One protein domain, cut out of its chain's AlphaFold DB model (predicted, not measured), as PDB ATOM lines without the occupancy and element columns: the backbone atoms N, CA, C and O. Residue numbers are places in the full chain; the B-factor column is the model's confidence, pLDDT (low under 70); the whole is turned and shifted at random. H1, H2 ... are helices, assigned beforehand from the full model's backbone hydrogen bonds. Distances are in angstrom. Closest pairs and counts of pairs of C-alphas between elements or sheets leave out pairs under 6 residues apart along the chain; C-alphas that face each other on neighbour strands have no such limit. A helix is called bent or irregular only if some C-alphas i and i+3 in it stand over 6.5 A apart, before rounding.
ATOM      1  N   ARG A 648      30.995 -26.982  24.258       44.41
ATOM      2  CA  ARG A 648      29.644 -27.353  24.734       44.41
ATOM      3  C   ARG A 648      28.622 -26.224  24.602       44.41
ATOM      4  O   ARG A 648      27.435 -26.482  24.413       44.41
ATOM      5  N   LEU A 649      29.076 -24.969  24.624       43.56
ATOM      6  CA  LEU A 649      28.191 -23.804  24.505       43.56
ATOM      7  C   LEU A 649      27.648 -23.604  23.089       43.56
ATOM      8  O   LEU A 649      26.530 -23.117  22.939       43.56
ATOM      9  N   ARG A 650      28.401 -23.987  22.046       55.78
ATOM     10  CA  ARG A 650      27.957 -23.854  20.648       55.78
ATOM     11  C   ARG A 650      26.609 -24.547  20.381       55.78
ATOM     12  O   ARG A 650      25.718 -23.851  19.896       55.78
ATOM     13  N   PRO A 651      26.393 -25.828  20.744       52.97
ATOM     14  CA  PRO A 651      25.076 -26.466  20.687       52.97
ATOM     15  C   PRO A 651      23.954 -25.693  21.399       52.97
ATOM     16  O   PRO A 651      22.888 -25.497  20.816       52.97
ATOM     17  N   MET A 652      24.178 -25.211  22.627       45.47
ATOM     18  CA  MET A 652      23.135 -24.530  23.411       45.47
ATOM     19  C   MET A 652      22.801 -23.138  22.854       45.47
ATOM     20  O   MET A 652      21.633 -22.810  22.647       45.47
ATOM     21  N   ALA A 653      23.821 -22.344  22.517       53.16
ATOM     22  CA  ALA A 653      23.653 -21.046  21.870       53.16
ATOM     23  C   ALA A 653      22.966 -21.178  20.499       53.16
ATOM     24  O   ALA A 653      22.113 -20.360  20.159       53.16
ATOM     25  N   LEU A 654      23.272 -22.235  19.737       55.84
ATOM     26  CA  LEU A 654      22.611 -22.547  18.470       55.84
ATOM     27  C   LEU A 654      21.147 -22.975  18.682       55.84
ATOM     28  O   LEU A 654      20.275 -22.469  17.978       55.84
ATOM     29  N   LYS A 655      20.829 -23.800  19.694       55.41
ATOM     30  CA  LYS A 655      19.436 -24.118  20.079       55.41
ATOM     31  C   LYS A 655      18.640 -22.855  20.449       55.41
ATOM     32  O   LYS A 655      17.527 -22.673  19.953       55.41
ATOM     33  N   MET A 656      19.214 -21.951  21.246       53.19
ATOM     34  CA  MET A 656      18.583 -20.674  21.620       53.19
ATOM     35  C   MET A 656      18.413 -19.723  20.424       53.19
ATOM     36  O   MET A 656      17.352 -19.116  20.263       53.19
ATOM     37  N   ALA A 657      19.423 -19.616  19.555       58.56
ATOM     38  CA  ALA A 657      19.358 -18.803  18.344       58.56
ATOM     39  C   ALA A 657      18.284 -19.320  17.375       58.56
ATOM     40  O   ALA A 657      17.476 -18.532  16.897       58.56
ATOM     41  N   LEU A 658      18.196 -20.638  17.151       63.12
ATOM     42  CA  LEU A 658      17.155 -21.260  16.323       63.12
ATOM     43  C   LEU A 658      15.740 -21.033  16.877       63.12
ATOM     44  O   LEU A 658      14.811 -20.796  16.103       63.12
ATOM     45  N   ALA A 659      15.572 -21.073  18.202       62.94
ATOM     46  CA  ALA A 659      14.295 -20.781  18.850       62.94
ATOM     47  C   ALA A 659      13.852 -19.322  18.627       62.94
ATOM     48  O   ALA A 659      12.687 -19.083  18.312       62.94
ATOM     49  N   ARG A 660      14.780 -18.355  18.709       63.09
ATOM     50  CA  ARG A 660      14.507 -16.940  18.395       63.09
ATOM     51  C   ARG A 660      14.250 -16.720  16.902       63.09
ATOM     52  O   ARG A 660      13.251 -16.102  16.544       63.09
ATOM     53  N   LEU A 661      15.102 -17.277  16.042       70.88
ATOM     54  CA  LEU A 661      15.027 -17.204  14.578       70.88
ATOM     55  C   LEU A 661      13.661 -17.673  14.059       70.88
ATOM     56  O   LEU A 661      13.104 -17.048  13.157       70.88
ATOM     57  N   ARG A 662      13.058 -18.696  14.682       75.25
ATOM     58  CA  ARG A 662      11.694 -19.145  14.364       75.25
ATOM     59  C   ARG A 662      10.664 -18.012  14.384       75.25
ATOM     60  O   ARG A 662       9.847 -17.942  13.472       75.25
ATOM     61  N   MET A 663      10.706 -17.126  15.378       69.00
ATOM     62  CA  MET A 663       9.696 -16.073  15.557       69.00
ATOM     63  C   MET A 663       9.695 -15.059  14.402       69.00
ATOM     64  O   MET A 663       8.632 -14.608  13.984       69.00
ATOM     65  N   PHE A 664      10.876 -14.742  13.865       76.38
ATOM     66  CA  PHE A 664      11.061 -13.743  12.806       76.38
ATOM     67  C   PHE A 664      11.022 -14.348  11.396       76.38
ATOM     68  O   PHE A 664      10.545 -13.710  10.458       76.38
ATOM     69  N   VAL A 665      11.481 -15.594  11.236       79.94
ATOM     70  CA  VAL A 665      11.597 -16.257   9.929       79.94
ATOM     71  C   VAL A 665      10.340 -17.057   9.564       79.94
ATOM     72  O   VAL A 665       9.957 -17.055   8.397       79.94
ATOM     73  N   GLU A 666       9.626 -17.688  10.510       80.56
ATOM     74  CA  GLU A 666       8.399 -18.451  10.200       80.56
ATOM     75  C   GLU A 666       7.303 -17.624   9.478       80.56
ATOM     76  O   GLU A 666       6.687 -18.166   8.555       80.56
ATOM     77  N   PRO A 667       7.061 -16.332   9.792       81.62
ATOM     78  CA  PRO A 667       6.147 -15.491   9.014       81.62
ATOM     79  C   PRO A 667       6.577 -15.323   7.547       81.62
ATOM     80  O   PRO A 667       5.751 -15.451   6.645       81.62
ATOM     81  N   VAL A 668       7.872 -15.106   7.296       82.94
ATOM     82  CA  VAL A 668       8.425 -14.931   5.940       82.94
ATOM     83  C   VAL A 668       8.381 -16.237   5.146       82.94
ATOM     84  O   VAL A 668       8.046 -16.237   3.964       82.94
ATOM     85  N   LEU A 669       8.624 -17.378   5.795       83.50
ATOM     86  CA  LEU A 669       8.468 -18.690   5.160       83.50
ATOM     87  C   LEU A 669       7.022 -18.947   4.714       83.50
ATOM     88  O   LEU A 669       6.810 -19.497   3.633       83.50
ATOM     89  N   LYS A 670       6.028 -18.480   5.484       83.69
ATOM     90  CA  LYS A 670       4.606 -18.555   5.104       83.69
ATOM     91  C   LYS A 670       4.272 -17.670   3.900       83.69
ATOM     92  O   LYS A 670       3.521 -18.125   3.041       83.69
ATOM     93  N   GLU A 671       4.864 -16.476   3.771       83.62
ATOM     94  CA  GLU A 671       4.778 -15.683   2.525       83.62
ATOM     95  C   GLU A 671       5.343 -16.463   1.320       83.62
ATOM     96  O   GLU A 671       4.786 -16.415   0.225       83.62
ATOM     97  N   MET A 672       6.426 -17.220   1.531       77.69
ATOM     98  CA  MET A 672       7.101 -18.038   0.513       77.69
ATOM     99  C   MET A 672       6.470 -19.428   0.292       77.69
ATOM    100  O   MET A 672       6.968 -20.190  -0.534       77.69
ATOM    101  N   GLN A 673       5.390 -19.772   1.007       80.31
ATOM    102  CA  GLN A 673       4.747 -21.100   1.024       80.31
ATOM    103  C   GLN A 673       5.660 -22.267   1.470       80.31
ATOM    104  O   GLN A 673       5.338 -23.433   1.243       80.31
ATOM    105  N   VAL A 674       6.777 -21.979   2.144       81.50
ATOM    106  CA  VAL A 674       7.700 -22.983   2.697       81.50
ATOM    107  C   VAL A 674       7.289 -23.314   4.136       81.50
ATOM    108  O   VAL A 674       7.077 -22.422   4.956       81.50
ATOM    109  N   LEU A 675       7.187 -24.602   4.477       80.69
ATOM    110  CA  LEU A 675       6.899 -25.028   5.851       80.69
ATOM    111  C   LEU A 675       8.151 -24.941   6.735       80.69
ATOM    112  O   LEU A 675       9.249 -25.311   6.311       80.69
ATOM    113  N   TRP A 676       7.976 -24.513   7.991       77.00
ATOM    114  CA  TRP A 676       9.067 -24.393   8.970       77.00
ATOM    115  C   TRP A 676       9.880 -25.686   9.100       77.00
ATOM    116  O   TRP A 676      11.107 -25.640   9.100       77.00
ATOM    117  N   ASP A 677       9.225 -26.847   9.125       76.25
ATOM    118  CA  ASP A 677       9.893 -28.141   9.301       76.25
ATOM    119  C   ASP A 677      10.732 -28.587   8.090       76.25
ATOM    120  O   ASP A 677      11.542 -29.503   8.213       76.25
ATOM    121  N   HIS A 678      10.611 -27.919   6.937       78.56
ATOM    122  CA  HIS A 678      11.515 -28.101   5.792       78.56
ATOM    123  C   HIS A 678      12.731 -27.166   5.857       78.56
ATOM    124  O   HIS A 678      13.800 -27.509   5.359       78.56
ATOM    125  N   ALA A 679      12.593 -26.006   6.506       79.81
ATOM    126  CA  ALA A 679      13.672 -25.041   6.703       79.81
ATOM    127  C   ALA A 679      14.526 -25.347   7.955       79.81
ATOM    128  O   ALA A 679      15.748 -25.180   7.946       79.81
ATOM    129  N   ARG A 680      13.903 -25.866   9.022       77.31
ATOM    130  CA  ARG A 680      14.525 -26.222  10.312       77.31
ATOM    131  C   ARG A 680      15.784 -27.104  10.186       77.31
ATOM    132  O   ARG A 680      16.752 -26.798  10.884       77.31
ATOM    133  N   PRO A 681      15.847 -28.152   9.333       74.19
ATOM    134  CA  PRO A 681      17.060 -28.961   9.170       74.19
ATOM    135  C   PRO A 681      18.224 -28.187   8.538       74.19
ATOM    136  O   PRO A 681      19.379 -28.475   8.835       74.19
ATOM    137  N   ILE A 682      17.924 -27.196   7.694       80.31
ATOM    138  CA  ILE A 682      18.918 -26.365   7.006       80.31
ATOM    139  C   ILE A 682      19.490 -25.349   7.993       80.31
ATOM    140  O   ILE A 682      20.705 -25.243   8.132       80.31
ATOM    141  N   PHE A 683      18.625 -24.665   8.752       75.75
ATOM    142  CA  PHE A 683      19.059 -23.715   9.781       75.75
ATOM    143  C   PHE A 683      19.882 -24.389  10.890       75.75
ATOM    144  O   PHE A 683      20.863 -23.806  11.340       75.75
ATOM    145  N   ARG A 684      19.572 -25.642  11.273       70.75
ATOM    146  CA  ARG A 684      20.407 -26.437  12.202       70.75
ATOM    147  C   ARG A 684      21.865 -26.584  11.753       70.75
ATOM    148  O   ARG A 684      22.736 -26.663  12.607       70.75
ATOM    149  N   LYS A 685      22.136 -26.621  10.444       73.69
ATOM    150  CA  LYS A 685      23.494 -26.755   9.883       73.69
ATOM    151  C   LYS A 685      24.241 -25.416   9.774       73.69
ATOM    152  O   LYS A 685      25.409 -25.392   9.385       73.69
ATOM    153  N   VAL A 686      23.594 -24.291  10.097       72.56
ATOM    154  CA  VAL A 686      24.211 -22.955  10.092       72.56
ATOM    155  C   VAL A 686      24.999 -22.764  11.391       72.56
ATOM    156  O   VAL A 686      24.577 -22.078  12.317       72.56
ATOM    157  N   ASN A 687      26.189 -23.364  11.452       62.75
ATOM    158  CA  ASN A 687      27.077 -23.377  12.628       62.75
ATOM    159  C   ASN A 687      27.766 -22.020  12.926       62.75
ATOM    160  O   ASN A 687      28.848 -21.977  13.511       62.75
ATOM    161  N   SER A 688      27.161 -20.905  12.510       66.25
ATOM    162  CA  SER A 688      27.665 -19.542  12.679       66.25
ATOM    163  C   SER A 688      26.631 -18.697  13.415       66.25
ATOM    164  O   SER A 688      25.583 -18.354  12.869       66.25
ATOM    165  N   LEU A 689      26.955 -18.300  14.649       58.62
ATOM    166  CA  LEU A 689      26.121 -17.383  15.436       58.62
ATOM    167  C   LEU A 689      25.952 -16.016  14.747       58.62
ATOM    168  O   LEU A 689      24.954 -15.344  14.978       58.62
ATOM    169  N   ARG A 690      26.884 -15.617  13.867       62.00
ATOM    170  CA  ARG A 690      26.764 -14.387  13.065       62.00
ATOM    171  C   ARG A 690      25.730 -14.537  11.952       62.00
ATOM    172  O   ARG A 690      24.891 -13.659  11.800       62.00
ATOM    173  N   ASP A 691      25.752 -15.652  11.219       66.94
ATOM    174  CA  ASP A 691      24.762 -15.949  10.171       66.94
ATOM    175  C   ASP A 691      23.350 -16.054  10.788       66.94
ATOM    176  O   ASP A 691      22.390 -15.525  10.233       66.94
ATOM    177  N   LEU A 692      23.233 -16.680  11.968       67.62
ATOM    178  CA  LEU A 692      21.976 -16.795  12.719       67.62
ATOM    179  C   LEU A 692      21.488 -15.455  13.299       67.62
ATOM    180  O   LEU A 692      20.281 -15.237  13.350       67.62
ATOM    181  N   GLN A 693      22.387 -14.549  13.702       65.31
ATOM    182  CA  GLN A 693      22.003 -13.198  14.133       65.31
ATOM    183  C   GLN A 693      21.516 -12.355  12.945       65.31
ATOM    184  O   GLN A 693      20.452 -11.754  13.031       65.31
ATOM    185  N   VAL A 694      22.201 -12.408  11.796       71.75
ATOM    186  CA  VAL A 694      21.740 -11.754  10.553       71.75
ATOM    187  C   VAL A 694      20.354 -12.263  10.125       71.75
ATOM    188  O   VAL A 694      19.549 -11.488   9.620       71.75
ATOM    189  N   ALA A 695      20.036 -13.537  10.378       71.56
ATOM    190  CA  ALA A 695      18.706 -14.108  10.142       71.56
ATOM    191  C   ALA A 695      17.603 -13.598  11.091       71.56
ATOM    192  O   ALA A 695      16.423 -13.733  10.768       71.56
ATOM    193  N   ILE A 696      17.972 -13.048  12.251       71.62
ATOM    194  CA  ILE A 696      17.063 -12.372  13.188       71.62
ATOM    195  C   ILE A 696      16.926 -10.892  12.802       71.62
ATOM    196  O   ILE A 696      15.811 -10.376  12.794       71.62
ATOM    197  N   ASP A 697      18.035 -10.240  12.440       73.00
ATOM    198  CA  ASP A 697      18.094  -8.808  12.120       73.00
ATOM    199  C   ASP A 697      17.420  -8.468  10.772       73.00
ATOM    200  O   ASP A 697      16.667  -7.498  10.685       73.00
ATOM    201  N   ASP A 698      17.647  -9.272   9.722       81.00
ATOM    202  CA  ASP A 698      16.907  -9.213   8.450       81.00
ATOM    203  C   ASP A 698      16.671 -10.628   7.867       81.00
ATOM    204  O   ASP A 698      17.472 -11.143   7.070       81.00
ATOM    205  N   PRO A 699      15.518 -11.250   8.189       81.88
ATOM    206  CA  PRO A 699      15.083 -12.514   7.600       81.88
ATOM    207  C   PRO A 699      15.091 -12.545   6.064       81.88
ATOM    208  O   PRO A 699      15.393 -13.581   5.468       81.88
ATOM    209  N   LYS A 700      14.748 -11.439   5.388       82.50
ATOM    210  CA  LYS A 700      14.556 -11.410   3.928       82.50
ATOM    211  C   LYS A 700      15.893 -11.288   3.197       82.50
ATOM    212  O   LYS A 700      16.094 -11.988   2.199       82.50
ATOM    213  N   ALA A 701      16.843 -10.512   3.722       82.75
ATOM    214  CA  ALA A 701      18.229 -10.535   3.251       82.75
ATOM    215  C   ALA A 701      18.901 -11.892   3.523       82.75
ATOM    216  O   ALA A 701      19.572 -12.427   2.636       82.75
ATOM    217  N   PHE A 702      18.678 -12.495   4.696       83.56
ATOM    218  CA  PHE A 702      19.248 -13.799   5.040       83.56
ATOM    219  C   PHE A 702      18.799 -14.914   4.080       83.56
ATOM    220  O   PHE A 702      19.656 -15.563   3.473       83.56
ATOM    221  N   LEU A 703      17.492 -15.106   3.861       82.62
ATOM    222  CA  LEU A 703      16.998 -16.135   2.929       82.62
ATOM    223  C   LEU A 703      17.445 -15.869   1.479       82.62
ATOM    224  O   LEU A 703      17.816 -16.799   0.758       82.62
ATOM    225  N   SER A 704      17.516 -14.597   1.071       81.31
ATOM    226  CA  SER A 704      18.089 -14.208  -0.228       81.31
ATOM    227  C   SER A 704      19.571 -14.591  -0.346       81.31
ATOM    228  O   SER A 704      20.009 -15.063  -1.398       81.31
ATOM    229  N   SER A 705      20.345 -14.459   0.740       82.12
ATOM    230  CA  SER A 705      21.746 -14.891   0.778       82.12
ATOM    231  C   SER A 705      21.879 -16.409   0.618       82.12
ATOM    232  O   SER A 705      22.719 -16.856  -0.167       82.12
TER     233      SER A 705
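Overview. This is residues 648 to 705 of the 1002 residues of the protein "Hypothetical protein" of Symbiodinium natans (UniProt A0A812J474). One long kinked helix, H1, runs the length of this elongated domain, and three short helices pack on it: H2 folds back along it as a helical hairpin, H3 lies along another side, and H4 turns across H1 after H3. The printed part has 58 residues with four named helices, in the order H1, H2, H3, H4, and no named strand, in the class all helix. The whole is compact, with a radius of gyration of the C-alphas of 10.8 A, and spans 35 by 20 by 17 A.

Arrangement. Begin with H1, residues 648 to 671, the hub, which touches three other helices. Near residue 664 you will find a kink of 48 degrees; H1 is neither bent nor irregular, but only just, as C-alphas 664 and 667 are 6.4 A apart. H2, residues 676 to 684, touches H1, and their closest C-alphas, those of Glu 666 and Trp 676, are 6.1 A apart. The two make a hairpin, running opposite ways at a shallow tilt of 34.5 degrees, only just short of steep. H2 is only just irregular, with C-alphas 678 and 681 at 6.55 A, and its line is a rough one. Look next at H3, residues 689 to 697, which touches H1 and runs the same way at a shallow tilt of 30 degrees; the closest C-alphas, those of Leu 661 and Ile 696, are 5.4 A apart. H4, residues 699 to 705, touches residues 664 to 668 of H1 alone, about perpendicular at 81 degrees, with the closest C-alphas, Val 665 and Pro 699, 5.6 A apart. H4 also touches H3 at a steep tilt of 53 degrees, opposite ways, the closest C-alphas being Ala 695 and Phe 702 at 5.1 A. The helix packing is part aligned, part crossed. H2 and H4 are apart; H2 and H3 are only just apart, 8.1 A at the closest C-alphas. Every O i to N i+4 pair is within hydrogen-bond range in H3 and H4, against 15 of 20 in H1 and 3 of 5 in H2.

Along the chain. Find C-alpha 648 at (29.644, -27.353, 24.734); from there H1 runs 35.3 A to C-alpha 671 at (4.778, -15.683, 2.525). H2 covers 12.0 A, H3 12.2 A and H4 9.8 A, and H4 ends at C-alpha 705, (21.746, -14.891, 0.778).

Size, cuts and confidence. The two C-alphas farthest apart are those of Arg 648 and Glu 671, at 35.3 A. The printed part has no cut, and its three links are tight. Look at the B-factor column for low confidence: the mean pLDDT of the printed part is 71.1, and residues 648 to 660, 663 and 687 to 693 are under 70.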